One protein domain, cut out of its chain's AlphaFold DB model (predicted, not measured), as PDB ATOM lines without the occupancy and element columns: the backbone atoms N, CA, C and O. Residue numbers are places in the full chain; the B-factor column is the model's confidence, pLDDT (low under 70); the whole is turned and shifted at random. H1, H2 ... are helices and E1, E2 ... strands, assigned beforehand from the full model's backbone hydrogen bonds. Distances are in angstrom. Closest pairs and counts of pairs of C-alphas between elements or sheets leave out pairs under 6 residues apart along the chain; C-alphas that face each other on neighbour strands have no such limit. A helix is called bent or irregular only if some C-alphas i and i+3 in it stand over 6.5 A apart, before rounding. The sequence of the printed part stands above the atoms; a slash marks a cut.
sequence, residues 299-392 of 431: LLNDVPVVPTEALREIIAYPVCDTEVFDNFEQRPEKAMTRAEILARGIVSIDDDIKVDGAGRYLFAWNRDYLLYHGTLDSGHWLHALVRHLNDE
ATOM      1  N   LEU A 299     -24.055  -8.969 -14.674       97.94
ATOM      2  CA  LEU A 299     -24.991  -8.344 -13.737       97.94
ATOM      3  C   LEU A 299     -26.095  -7.541 -14.441       97.94
ATOM      4  O   LEU A 299     -27.094  -7.239 -13.792       97.94
ATOM      5  N   LEU A 300     -25.944  -7.226 -15.728       97.81
ATOM      6  CA  LEU A 300     -26.943  -6.527 -16.539       97.81
ATOM      7  C   LEU A 300     -27.920  -7.478 -17.249       97.81
ATOM      8  O   LEU A 300     -28.919  -7.013 -17.785       97.81
ATOM      9  N   ASN A 301     -27.682  -8.795 -17.234       97.88
ATOM     10  CA  ASN A 301     -28.400  -9.761 -18.081       97.88
ATOM     11  C   ASN A 301     -29.920  -9.818 -17.907       97.88
ATOM     12  O   ASN A 301     -30.618 -10.287 -18.803       97.88
ATOM     13  N   ASP A 302     -30.423  -9.377 -16.764       96.56
ATOM     14  CA  ASP A 302     -31.825  -9.325 -16.347       96.56
ATOM     15  C   ASP A 302     -32.327  -7.880 -16.144       96.56
ATOM     16  O   ASP A 302     -33.495  -7.677 -15.809       96.56
ATOM     17  N   VAL A 303     -31.475  -6.870 -16.351       97.19
ATOM     18  CA  VAL A 303     -31.818  -5.457 -16.152       97.19
ATOM     19  C   VAL A 303     -32.616  -4.968 -17.363       97.19
ATOM     20  O   VAL A 303     -32.078  -4.959 -18.465       97.19
ATOM     21  N   PRO A 304     -33.884  -4.534 -17.223       95.88
ATOM     22  CA  PRO A 304     -34.797  -4.297 -18.354       95.88
ATOM     23  C   PRO A 304     -34.538  -2.986 -19.123       95.88
ATOM     24  O   PRO A 304     -35.432  -2.476 -19.807       95.88
ATOM     25  N   VAL A 305     -33.331  -2.439 -19.004       96.94
ATOM     26  CA  VAL A 305     -32.885  -1.182 -19.606       96.94
ATOM     27  C   VAL A 305     -31.473  -1.385 -20.146       96.94
ATOM     28  O   VAL A 305     -30.645  -2.011 -19.490       96.94
ATOM     29  N   VAL A 306     -31.204  -0.861 -21.339       97.31
ATOM     30  CA  VAL A 306     -29.901  -0.943 -22.004       97.31
ATOM     31  C   VAL A 306     -29.194   0.419 -21.939       97.31
ATOM     32  O   VAL A 306     -29.815   1.428 -22.293       97.31
ATOM     33  N   PRO A 307     -27.917   0.471 -21.508       96.25
ATOM     34  CA  PRO A 307     -27.132   1.707 -21.456       96.25
ATOM     35  C   PRO A 307     -26.889   2.312 -22.845       96.25
ATOM     36  O   PRO A 307     -26.806   1.596 -23.846       96.25
ATOM     37  N   THR A 308     -26.743   3.637 -22.911       94.94
ATOM     38  CA  THR A 308     -26.526   4.363 -24.180       94.94
ATOM     39  C   THR A 308     -25.195   3.990 -24.821       94.94
ATOM     40  O   THR A 308     -25.071   3.951 -26.042       94.94
ATOM     41  N   GLU A 309     -24.199   3.656 -24.008       94.62
ATOM     42  CA  GLU A 309     -22.870   3.240 -24.433       94.62
ATOM     43  C   GLU A 309     -22.892   1.940 -25.243       94.62
ATOM     44  O   GLU A 309     -22.035   1.756 -26.118       94.62
ATOM     45  N   ALA A 310     -23.880   1.072 -24.993       95.38
ATOM     46  CA  ALA A 310     -24.033  -0.219 -25.656       95.38
ATOM     47  C   ALA A 310     -24.780  -0.148 -27.001       95.38
ATOM     48  O   ALA A 310     -24.733  -1.109 -27.771       95.38
ATOM     49  N   LEU A 311     -25.443   0.975 -27.295       96.50
ATOM     50  CA  LEU A 311     -26.297   1.161 -28.472       96.50
ATOM     51  C   LEU A 311     -25.771   2.269 -29.386       96.50
ATOM     52  O   LEU A 311     -25.054   3.174 -28.948       96.50
ATOM     53  N   ARG A 312     -26.149   2.220 -30.663       96.06
ATOM     54  CA  ARG A 312     -25.944   3.317 -31.615       96.06
ATOM     55  C   ARG A 312     -27.225   3.633 -32.385       96.06
ATOM     56  O   ARG A 312     -28.106   2.786 -32.523       96.06
ATOM     57  N   GLU A 313     -27.314   4.862 -32.868       95.38
ATOM     58  CA  GLU A 313     -28.359   5.374 -33.755       95.38
ATOM     59  C   GLU A 313     -27.718   5.898 -35.031       95.38
ATOM     60  O   GLU A 313     -26.654   6.513 -34.966       95.38
ATOM     61  N   ILE A 314     -28.387   5.707 -36.167       93.38
ATOM     62  CA  ILE A 314     -27.976   6.299 -37.440       93.38
ATOM     63  C   ILE A 314     -28.634   7.678 -37.565       93.38
ATOM     64  O   ILE A 314     -29.855   7.782 -37.672       93.38
ATOM     65  N   ILE A 315     -27.825   8.736 -37.548       92.19
ATOM     66  CA  ILE A 315     -28.286  10.136 -37.580       92.19
ATOM     67  C   ILE A 315     -28.091  10.826 -38.920       92.19
ATOM     68  O   ILE A 315     -28.687  11.872 -39.175       92.19
ATOM     69  N   ALA A 316     -27.255  10.256 -39.776       89.31
ATOM     70  CA  ALA A 316     -26.942  10.806 -41.078       89.31
ATOM     71  C   ALA A 316     -26.819   9.687 -42.108       89.31
ATOM     72  O   ALA A 316     -26.902   8.500 -41.788       89.31
ATOM     73  N   TYR A 317     -26.624  10.091 -43.359       85.44
ATOM     74  CA  TYR A 317     -26.425   9.156 -44.452       85.44
ATOM     75  C   TYR A 317     -25.206   8.263 -44.162       85.44
ATOM     76  O   TYR A 317     -24.142   8.811 -43.871       85.44
ATOM     77  N   PRO A 318     -25.324   6.923 -44.230       85.75
ATOM     78  CA  PRO A 318     -24.194   6.025 -44.029       85.75
ATOM     79  C   PRO A 318     -23.070   6.324 -45.023       85.75
ATOM     80  O   PRO A 318     -23.271   6.276 -46.239       85.75
ATOM     81  N   VAL A 319     -21.887   6.641 -44.503       80.88
ATOM     82  CA  VAL A 319     -20.715   7.027 -45.298       80.88
ATOM     83  C   VAL A 319     -19.553   6.086 -45.035       80.88
ATOM     84  O   VAL A 319     -19.285   5.692 -43.904       80.88
ATOM     85  N   CYS A 320     -18.824   5.752 -46.097       75.81
ATOM     86  CA  CYS A 320     -17.686   4.837 -46.026       75.81
ATOM     87  C   CYS A 320     -16.409   5.462 -45.443       75.81
ATOM     88  O   CYS A 320     -15.436   4.744 -45.203       75.81
ATOM     89  N   ASP A 321     -16.393   6.786 -45.284       77.12
ATOM     90  CA  ASP A 321     -15.258   7.558 -44.791       77.12
ATOM     91  C   ASP A 321     -15.745   8.615 -43.792       77.12
ATOM     92  O   ASP A 321     -16.125   9.731 -44.149       77.12
ATOM     93  N   THR A 322     -15.765   8.235 -42.517       74.31
ATOM     94  CA  THR A 322     -16.179   9.110 -41.416       74.31
ATOM     95  C   THR A 322     -15.121  10.153 -41.050       74.31
ATOM     96  O   THR A 322     -15.429  11.074 -40.300       74.31
ATOM     97  N   GLU A 323     -13.878  10.023 -41.539       75.81
ATOM     98  CA  GLU A 323     -12.844  11.054 -41.349       75.81
ATOM     99  C   GLU A 323     -13.119  12.264 -42.245       75.81
ATOM    100  O   GLU A 323     -12.850  13.402 -41.859       75.81
ATOM    101  N   VAL A 324     -13.679  12.019 -43.432       74.75
ATOM    102  CA  VAL A 324     -14.000  13.058 -44.418       74.75
ATOM    103  C   VAL A 324     -15.436  13.575 -44.282       74.75
ATOM    104  O   VAL A 324     -15.669  14.760 -44.524       74.75
ATOM    105  N   PHE A 325     -16.399  12.722 -43.912       64.50
ATOM    106  CA  PHE A 325     -17.839  13.028 -43.998       64.50
ATOM    107  C   PHE A 325     -18.589  13.041 -42.655       64.50
ATOM    108  O   PHE A 325     -19.816  12.950 -42.649       64.50
ATOM    109  N   ASP A 326     -17.863  13.201 -41.545       75.94
ATOM    110  CA  ASP A 326     -18.363  13.096 -40.167       75.94
ATOM    111  C   ASP A 326     -18.945  11.706 -39.820       75.94
ATOM    112  O   ASP A 326     -19.215  10.859 -40.674       75.94
ATOM    113  N   ASN A 327     -19.095  11.424 -38.522       84.38
ATOM    114  CA  ASN A 327     -19.666  10.157 -38.069       84.38
ATOM    115  C   ASN A 327     -21.192  10.155 -38.262       84.38
ATOM    116  O   ASN A 327     -21.883  11.052 -37.779       84.38
ATOM    117  N   PHE A 328     -21.720   9.130 -38.930       89.44
ATOM    118  CA  PHE A 328     -23.158   8.960 -39.146       89.44
ATOM    119  C   PHE A 328     -23.851   8.194 -38.011       89.44
ATOM    120  O   PHE A 328     -25.081   8.122 -37.988       89.44
ATOM    121  N   GLU A 329     -23.078   7.636 -37.072       92.38
ATOM    122  CA  GLU A 329     -23.577   6.985 -35.864       92.38
ATOM    123  C   GLU A 329     -23.378   7.861 -34.621       92.38
ATOM    124  O   GLU A 329     -22.325   8.469 -34.423       92.38
ATOM    125  N   GLN A 330     -24.343   7.837 -33.705       93.62
ATOM    126  CA  GLN A 330     -24.177   8.401 -32.363       93.62
ATOM    127  C   GLN A 330     -24.732   7.475 -31.282       93.62
ATOM    128  O   GLN A 330     -25.420   6.497 -31.567       93.62
ATOM    129  N   ARG A 331     -24.438   7.782 -30.014       95.12
ATOM    130  CA  ARG A 331     -25.128   7.150 -28.882       95.12
ATOM    131  C   ARG A 331     -26.535   7.746 -28.750       95.12
ATOM    132  O   ARG A 331     -26.658   8.959 -28.916       95.12
ATOM    133  N   PRO A 332     -27.554   6.950 -28.387       94.75
ATOM    134  CA  PRO A 332     -28.853   7.502 -28.025       94.75
ATOM    135  C   PRO A 332     -28.741   8.524 -26.886       94.75
ATOM    136  O   PRO A 332     -27.907   8.370 -25.992       94.75
ATOM    137  N   GLU A 333     -29.620   9.529 -26.873       92.94
ATOM    138  CA  GLU A 333     -29.635  10.572 -25.829       92.94
ATOM    139  C   GLU A 333     -29.934  10.021 -24.427       92.94
ATOM    140  O   GLU A 333     -29.500  10.576 -23.418       92.94
ATOM    141  N   LYS A 334     -30.691   8.923 -24.360       94.25
ATOM    142  CA  LYS A 334     -31.089   8.268 -23.117       94.25
ATOM    143  C   LYS A 334     -31.022   6.756 -23.251       94.25
ATOM    144  O   LYS A 334     -31.138   6.203 -24.345       94.25
ATOM    145  N   ALA A 335     -30.869   6.095 -22.113       95.50
ATOM    146  CA  ALA A 335     -30.953   4.649 -22.040       95.50
ATOM    147  C   ALA A 335     -32.319   4.146 -22.524       95.50
ATOM    148  O   ALA A 335     -33.333   4.829 -22.358       95.50
ATOM    149  N   MET A 336     -32.335   2.948 -23.107       96.56
ATOM    150  CA  MET A 336     -33.516   2.404 -23.778       96.56
ATOM    151  C   MET A 336     -34.101   1.241 -22.986       96.56
ATOM    152  O   MET A 336     -33.415   0.266 -22.676       96.56
ATOM    153  N   THR A 337     -35.389   1.322 -22.670       97.12
ATOM    154  CA  THR A 337     -36.125   0.225 -22.036       97.12
ATOM    155  C   THR A 337     -36.387  -0.902 -23.030       97.12
ATOM    156  O   THR A 337     -36.456  -0.704 -24.245       97.12
ATOM    157  N   ARG A 338     -36.635  -2.110 -22.518       96.12
ATOM    158  CA  ARG A 338     -37.036  -3.251 -23.354       96.12
ATOM    159  C   ARG A 338     -38.245  -2.962 -24.253       96.12
ATOM    160  O   ARG A 338     -38.282  -3.438 -25.382       96.12
ATOM    161  N   ALA A 339     -39.225  -2.197 -23.769       95.81
ATOM    162  CA  ALA A 339     -40.415  -1.849 -24.543       95.81
ATOM    163  C   ALA A 339     -40.094  -0.889 -25.701       95.81
ATOM    164  O   ALA A 339     -40.585  -1.092 -26.809       95.81
ATOM    165  N   GLU A 340     -39.242   0.111 -25.464       96.50
ATOM    166  CA  GLU A 340     -38.785   1.041 -26.505       96.50
ATOM    167  C   GLU A 340     -37.988   0.310 -27.590       96.50
ATOM    168  O   GLU A 340     -38.238   0.516 -28.776       96.50
ATOM    169  N   ILE A 341     -37.103  -0.614 -27.199       97.06
ATOM    170  CA  ILE A 341     -36.332  -1.428 -28.149       97.06
ATOM    171  C   ILE A 341     -37.249  -2.321 -28.989       97.06
ATOM    172  O   ILE A 341     -37.053  -2.428 -30.194       97.06
ATOM    173  N   LEU A 342     -38.274  -2.937 -28.393       95.69
ATOM    174  CA  LEU A 342     -39.251  -3.741 -29.137       95.69
ATOM    175  C   LEU A 342     -40.081  -2.905 -30.117       95.69
ATOM    176  O   LEU A 342     -40.401  -3.383 -31.202       95.69
ATOM    177  N   ALA A 343     -40.447  -1.682 -29.731       95.81
ATOM    178  CA  ALA A 343     -41.231  -0.788 -30.576       95.81
ATOM    179  C   ALA A 343     -40.416  -0.248 -31.759       95.81
ATOM    180  O   ALA A 343     -40.948  -0.134 -32.862       95.81
ATOM    181  N   ARG A 344     -39.142   0.077 -31.523       95.38
ATOM    182  CA  ARG A 344     -38.250   0.658 -32.529       95.38
ATOM    183  C   ARG A 344     -37.595  -0.398 -33.416       95.38
ATOM    184  O   ARG A 344     -37.520  -0.213 -34.619       95.38
ATOM    185  N   GLY A 345     -37.192  -1.529 -32.845       96.44
ATOM    186  CA  GLY A 345     -36.389  -2.553 -33.508       96.44
ATOM    187  C   GLY A 345     -34.889  -2.340 -33.293       96.44
ATOM    188  O   GLY A 345     -34.417  -1.219 -33.092       96.44
ATOM    189  N   ILE A 346     -34.139  -3.441 -33.312       97.62
ATOM    190  CA  ILE A 346     -32.690  -3.447 -33.114       97.62
ATOM    191  C   ILE A 346     -32.028  -4.468 -34.032       97.62
ATOM    192  O   ILE A 346     -32.514  -5.591 -34.194       97.62
ATOM    193  N   VAL A 347     -30.916  -4.066 -34.635       96.81
ATOM    194  CA  VAL A 347     -30.162  -4.877 -35.585       96.81
ATOM    195  C   VAL A 347     -28.677  -4.879 -35.258       96.81
ATOM    196  O   VAL A 347     -28.162  -3.958 -34.624       96.81
ATOM    197  N   SER A 348     -27.987  -5.916 -35.716       95.50
ATOM    198  CA  SER A 348     -26.528  -5.929 -35.830       95.50
ATOM    199  C   SER A 348     -26.144  -6.051 -37.300       95.50
ATOM    200  O   SER A 348     -26.871  -6.663 -38.094       95.50
ATOM    201  N   ILE A 349     -25.042  -5.392 -37.651       91.62
ATOM    202  CA  ILE A 349     -24.493  -5.335 -39.001       91.62
ATOM    203  C   ILE A 349     -22.978  -5.478 -38.863       91.62
ATOM    204  O   ILE A 349     -22.328  -4.573 -38.352       91.62
ATOM    205  N   ASP A 350     -22.436  -6.597 -39.332       84.81
ATOM    206  CA  ASP A 350     -20.994  -6.889 -39.312       84.81
ATOM    207  C   ASP A 350     -20.336  -6.679 -40.691       84.81
ATOM    208  O   ASP A 350     -19.150  -6.950 -40.875       84.81
ATOM    209  N   ASP A 351     -21.105  -6.225 -41.688       80.50
ATOM    210  CA  ASP A 351     -20.601  -6.040 -43.049       80.50
ATOM    211  C   ASP A 351     -19.821  -4.742 -43.203       80.50
ATOM    212  O   ASP A 351     -20.205  -3.688 -42.691       80.50
ATOM    213  N   ASP A 352     -18.772  -4.802 -44.024       78.00
ATOM    214  CA  ASP A 352     -18.053  -3.609 -44.444       78.00
ATOM    215  C   ASP A 352     -18.989  -2.699 -45.255       78.00
ATOM    216  O   ASP A 352     -19.516  -3.075 -46.310       78.00
ATOM    217  N   ILE A 353     -19.166  -1.470 -44.767       80.69
ATOM    218  CA  ILE A 353     -19.938  -0.419 -45.429       80.69
ATOM    219  C   ILE A 353     -19.437  -0.137 -46.854       80.69
ATOM    220  O   ILE A 353     -20.211   0.301 -47.698       80.69
ATOM    221  N   LYS A 354     -18.163  -0.429 -47.155       73.62
ATOM    222  CA  LYS A 354     -17.558  -0.268 -48.488       73.62
ATOM    223  C   LYS A 354     -18.001  -1.323 -49.505       73.62
ATOM    224  O   LYS A 354     -17.663  -1.182 -50.679       73.62
ATOM    225  N   VAL A 355     -18.714  -2.362 -49.073       73.56
ATOM    226  CA  VAL A 355     -19.216  -3.447 -49.927       73.56
ATOM    227  C   VAL A 355     -20.739  -3.543 -49.759       73.56
ATOM    228  O   VAL A 355     -21.441  -2.571 -50.030       73.56
ATOM    229  N   ASP A 356     -21.267  -4.671 -49.279       69.31
ATOM    230  CA  ASP A 356     -22.709  -4.907 -49.141       69.31
ATOM    231  C   ASP A 356     -23.304  -4.240 -47.887       69.31
ATOM    232  O   ASP A 356     -24.524  -4.091 -47.767       69.31
ATOM    233  N   GLY A 357     -22.454  -3.789 -46.956       74.50
ATOM    234  CA  GLY A 357     -22.886  -3.183 -45.700       74.50
ATOM    235  C   GLY A 357     -23.710  -1.915 -45.906       74.50
ATOM    236  O   GLY A 357     -24.701  -1.719 -45.202       74.50
ATOM    237  N   ALA A 358     -23.393  -1.090 -46.914       81.56
ATOM    238  CA  ALA A 358     -24.115   0.157 -47.178       81.56
ATOM    239  C   ALA A 358     -25.630  -0.055 -47.342       81.56
ATOM    240  O   ALA A 358     -26.419   0.692 -46.765       81.56
ATOM    241  N   GLY A 359     -26.052  -1.102 -48.063       84.56
ATOM    242  CA  GLY A 359     -27.474  -1.407 -48.249       84.56
ATOM    243  C   GLY A 359     -28.176  -1.777 -46.939       84.56
ATOM    244  O   GLY A 359     -29.293  -1.322 -46.683       84.56
ATOM    245  N   ARG A 360     -27.507  -2.540 -46.066       89.12
ATOM    246  CA  ARG A 360     -28.036  -2.930 -44.747       89.12
ATOM    247  C   ARG A 360     -28.122  -1.742 -43.789       89.12
ATOM    248  O   ARG A 360     -29.133  -1.593 -43.105       89.12
ATOM    249  N   TYR A 361     -27.119  -0.865 -43.793       89.81
ATOM    250  CA  TYR A 361     -27.145   0.383 -43.027       89.81
ATOM    251  C   TYR A 361     -28.257   1.325 -43.507       89.81
ATOM    252  O   TYR A 361     -28.997   1.864 -42.685       89.81
ATOM    253  N   LEU A 362     -28.443   1.474 -44.824       89.19
ATOM    254  CA  LEU A 362     -29.543   2.263 -45.394       89.19
ATOM    255  C   LEU A 362     -30.915   1.684 -45.029       89.19
ATOM    256  O   LEU A 362     -31.825   2.431 -44.666       89.19
ATOM    257  N   PHE A 363     -31.063   0.358 -45.070       90.19
ATOM    258  CA  PHE A 363     -32.280  -0.318 -44.627       90.19
ATOM    259  C   PHE A 363     -32.573  -0.047 -43.145       90.19
ATOM    260  O   PHE A 363     -33.693   0.343 -42.807       90.19
ATOM    261  N   ALA A 364     -31.576  -0.224 -42.274       92.38
ATOM    262  CA  ALA A 364     -31.707   0.027 -40.842       92.38
ATOM    263  C   ALA A 364     -32.073   1.491 -40.559       92.38
ATOM    264  O   ALA A 364     -32.979   1.752 -39.768       92.38
ATOM    265  N   TRP A 365     -31.444   2.434 -41.266       93.31
ATOM    266  CA  TRP A 365     -31.719   3.861 -41.129       93.31
ATOM    267  C   TRP A 365     -33.142   4.229 -41.558       93.31
ATOM    268  O   TRP A 365     -33.855   4.894 -40.811       93.31
ATOM    269  N   ASN A 366     -33.608   3.731 -42.709       91.06
ATOM    270  CA  ASN A 366     -34.969   3.996 -43.190       91.06
ATOM    271  C   ASN A 366     -36.055   3.398 -42.275       91.06
ATOM    272  O   ASN A 366     -37.195   3.861 -42.273       91.06
ATOM    273  N   ARG A 367     -35.724   2.353 -41.507       93.19
ATOM    274  CA  ARG A 367     -36.618   1.744 -40.510       93.19
ATOM    275  C   ARG A 367     -36.468   2.336 -39.109       93.19
ATOM    276  O   ARG A 367     -37.185   1.891 -38.218       93.19
ATOM    277  N   ASP A 368     -35.581   3.315 -38.936       94.25
ATOM    278  CA  ASP A 368     -35.224   3.907 -37.646       94.25
ATOM    279  C   ASP A 368     -34.802   2.854 -36.602       94.25
ATOM    280  O   ASP A 368     -35.153   2.936 -35.428       94.25
ATOM    281  N   TYR A 369     -34.067   1.822 -37.026       96.50
ATOM    282  CA  TYR A 369     -33.589   0.768 -36.131       96.50
ATOM    283  C   TYR A 369     -32.390   1.214 -35.291       96.50
ATOM    284  O   TYR A 369     -31.515   1.950 -35.747       96.50
ATOM    285  N   LEU A 370     -32.326   0.697 -34.063       97.25
ATOM    286  CA  LEU A 370     -31.132   0.776 -33.226       97.25
ATOM    287  C   LEU A 370     -30.052  -0.177 -33.746       97.25
ATOM    288  O   LEU A 370     -30.354  -1.280 -34.205       97.25
ATOM    289  N   LEU A 371     -28.793   0.222 -33.594       96.44
ATOM    290  CA  LEU A 371     -27.630  -0.602 -33.902       96.44
ATOM    291  C   LEU A 371     -27.021  -1.184 -32.623       96.44
ATOM    292  O   LEU A 371     -26.869  -0.490 -31.610       96.44
ATOM    293  N   TYR A 372     -26.635  -2.457 -32.694       96.56
ATOM    294  CA  TYR A 372     -25.953  -3.171 -31.624       96.56
ATOM    295  C   TYR A 372     -24.668  -3.838 -32.110       96.56
ATOM    296  O   TYR A 372     -24.689  -4.670 -33.010       96.56
ATOM    297  N   HIS A 373     -23.568  -3.515 -31.426       92.56
ATOM    298  CA  HIS A 373     -22.205  -3.942 -31.766       92.56
ATOM    299  C   HIS A 373     -21.650  -5.013 -30.806       92.56
ATOM    300  O   HIS A 373     -20.447  -5.074 -30.567       92.56
ATOM    301  N   GLY A 374     -22.513  -5.807 -30.161       92.12
ATOM    302  CA  GLY A 374     -22.062  -6.951 -29.348       92.12
ATOM    303  C   GLY A 374     -21.351  -6.593 -28.034       92.12
ATOM    304  O   GLY A 374     -20.441  -7.301 -27.616       92.12
ATOM    305  N   THR A 375     -21.722  -5.487 -27.385       93.88
ATOM    306  CA  THR A 375     -20.967  -4.939 -26.238       93.88
ATOM    307  C   THR A 375     -21.428  -5.408 -24.849       93.88
ATOM    308  O   THR A 375     -20.772  -5.093 -23.857       93.88
ATOM    309  N   LEU A 376     -22.525  -6.166 -24.757       96.56
ATOM    310  CA  LEU A 376     -23.063  -6.725 -23.508       96.56
ATOM    311  C   LEU A 376     -22.651  -8.190 -23.325       96.56
ATOM    312  O   LEU A 376     -22.264  -8.866 -24.278       96.56
ATOM    313  N   ASP A 377     -22.782  -8.697 -22.096       97.88
ATOM    314  CA  ASP A 377     -22.514 -10.105 -21.787       97.88
ATOM    315  C   ASP A 377     -23.364 -11.061 -22.643       97.88
ATOM    316  O   ASP A 377     -24.501 -10.760 -23.009       97.88
ATOM    317  N   SER A 378     -22.819 -12.239 -22.947       96.31
ATOM    318  CA  SER A 378     -23.460 -13.252 -23.800       96.31
ATOM    319  C   SER A 378     -24.830 -13.733 -23.296       96.31
ATOM    320  O   SER A 378     -25.661 -14.154 -24.100       96.31
ATOM    321  N   GLY A 379     -25.101 -13.648 -21.989       97.00
ATOM    322  CA  GLY A 379     -26.384 -14.024 -21.390       97.00
ATOM    323  C   GLY A 379     -27.446 -12.919 -21.397       97.00
ATOM    324  O   GLY A 379     -28.519 -13.116 -20.826       97.00
ATOM    325  N   HIS A 380     -27.168 -11.754 -21.985       98.12
ATOM    326  CA  HIS A 380     -28.058 -10.599 -21.914       98.12
ATOM    327  C   HIS A 380     -29.349 -10.790 -22.729       98.12
ATOM    328  O   HIS A 380     -29.318 -11.204 -23.888       98.12
ATOM    329  N   TRP A 381     -30.507 -10.418 -22.164       97.19
ATOM    330  CA  TRP A 381     -31.822 -10.592 -22.811       97.19
ATOM    331  C   TRP A 381     -31.956  -9.901 -24.179       97.19
ATOM    332  O   TRP A 381     -32.807 -10.292 -24.978       97.19
ATOM    333  N   LEU A 382     -31.141  -8.873 -24.440       97.19
ATOM    334  CA  LEU A 382     -31.148  -8.105 -25.691       97.19
ATOM    335  C   LEU A 382     -30.836  -8.983 -26.906       97.19
ATOM    336  O   LEU A 382     -31.456  -8.793 -27.946       97.19
ATOM    337  N   HIS A 383     -29.941  -9.968 -26.766       96.31
ATOM    338  CA  HIS A 383     -29.499 -10.818 -27.879       96.31
ATOM    339  C   HIS A 383     -30.655 -11.567 -28.546       96.31
ATOM    340  O   HIS A 383     -30.652 -11.750 -29.753       96.31
ATOM    341  N   ALA A 384     -31.697 -11.926 -27.788       95.81
ATOM    342  CA  ALA A 384     -32.886 -12.581 -28.335       95.81
ATOM    343  C   ALA A 384     -33.752 -11.666 -29.226       95.81
ATOM    344  O   ALA A 384     -34.659 -12.151 -29.898       95.81
ATOM    345  N   LEU A 385     -33.525 -10.351 -29.184       96.44
ATOM    346  CA  LEU A 385     -34.246  -9.352 -29.977       96.44
ATOM    347  C   LEU A 385     -33.421  -8.827 -31.155       96.44
ATOM    348  O   LEU A 385     -33.990  -8.212 -32.056       96.44
ATOM    349  N   VAL A 386     -32.101  -9.025 -31.130       96.81
ATOM    350  CA  VAL A 386     -31.195  -8.533 -32.170       96.81
ATOM    351  C   VAL A 386     -31.406  -9.346 -33.434       96.81
ATOM    352  O   VAL A 386     -31.232 -10.561 -33.458       96.81
ATOM    353  N   ARG A 387     -31.774  -8.652 -34.509       95.81
ATOM    354  CA  ARG A 387     -31.830  -9.227 -35.849       95.81
ATOM    355  C   ARG A 387     -30.470  -9.045 -36.524       95.81
ATOM    356  O   ARG A 387     -29.994  -7.920 -36.671       95.81
ATOM    357  N   HIS A 388     -29.841 -10.150 -36.907       94.31
ATOM    358  CA  HIS A 388     -28.545 -10.166 -37.584       94.31
ATOM    359  C   HIS A 388     -28.760 -10.003 -39.089       94.31
ATOM    360  O   HIS A 388     -29.122 -10.955 -39.773       94.31
ATOM    361  N   LEU A 389     -28.584  -8.788 -39.620       91.38
ATOM    362  CA  LEU A 389     -28.900  -8.522 -41.032       91.38
ATOM    363  C   LEU A 389     -27.931  -9.209 -42.003       91.38
ATOM    364  O   LEU A 389     -28.261  -9.376 -43.176       91.38
ATOM    365  N   ASN A 390     -26.752  -9.615 -41.535       88.69
ATOM    366  CA  ASN A 390     -25.783 -10.385 -42.313       88.69
ATOM    367  C   ASN A 390     -26.299 -11.785 -42.681       88.69
ATOM    368  O   ASN A 390     -25.938 -12.302 -43.735       88.69
ATOM    369  N   ASP A 391     -27.174 -12.371 -41.856       88.56
ATOM    370  CA  ASP A 391     -27.752 -13.704 -42.091       88.56
ATOM    371  C   ASP A 391     -28.895 -13.678 -43.118       88.56
ATOM    372  O   ASP A 391     -29.465 -14.713 -43.473       88.56
ATOM    373  N   GLU A 392     -29.250 -12.487 -43.597       88.00
ATOM    374  CA  GLU A 392     -30.365 -12.261 -44.499       88.00
ATOM    375  C   GLU A 392     -29.885 -11.831 -45.883       88.00
ATOM    376  O   GLU A 392     -28.914 -11.081 -46.041       88.00
TER     377      GLU A 392
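AT A GLANCE: This is residues 299 to 392 of the 431 residues of an uncharacterized protein of Methylomonas denitrificans (UniProt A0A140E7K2). A small sheet of three short strands, E1, E3 and E2, lies near the centre of a body made largely of loops, with helix H3 beside it toward one end and the short helices H2 and H4 toward the other. H1, a four-residue helix, lies far out at the same end as H3, and a long link of 12 residues, 326 to 337, runs from it to H2. The printed part has 94 residues, with four named helices and three named strands in the order E1 H1 H2 E2 H3 E3 H4; the sheet's order is E1 E3 E2, mixed. The class is mixed, helices and strands, though under half of the residues are in named elements. The whole is compact, with a radius of gyration of the C-alphas of 13.2 A and spans of 39 by 29 by 22 A.

IN THESE COORDINATES: In the sheet, E1 is residues 311 to 314, 10.5 A long, beginning at C-alpha 311 (-26.297, 1.161, -28.472); E3 is residues 370 to 372 and E2 residues 346 to 348. H3, residues 353 to 366, is 15.8 A long and ends at C-alpha 366 (-34.969, 3.996, -43.190). H3 is irregular, but only just: C-alphas 354 and 357 are 6.7 A apart. H2 is residues 338 to 344, 10.0 A long; H1 is residues 322 to 325; H4 is residues 381 to 384, ending at C-alpha 384 (-32.886, -12.581, -28.335).

HOW THE PARTS SIT: E3, the inner strand, is antiparallel to E1, with N 312 and O 371 at 3.0 A, and parallel to E2, with N 347 and O 370 at 2.9 A. E2, H3 and E3 form a strand-helix-strand unit, two parallel neighbour strands with a helix between, whose crossover is right-handed. H3 is on the sheet at a height of 7.8 A, only just over none of its strands; the closest C-alphas of E1 and H3 are those of Ile 314 and Trp 365, 5.8 A apart. H4 only grazes the sheet, with residues 382 to 383. H2 is not on the sheet, and it is close to but not clearly touching H4, the closest C-alphas being those of Arg 338 and Leu 382, 8.0 A apart. H1 is apart from H3. Every O i to N i+4 pair is within hydrogen-bond range in H2, and 6 of 10 are in H3; H1 and H4 are too short for such a pair.

THE WHOLE: The two C-alphas farthest apart, those of Asp 302 and Val 324, are 40.1 A apart. The printed part has no cut. The link from H1 to H2, 12 residues, is long. The mean pLDDT of the printed part is 91.0; residues 325 and 356 are under 70.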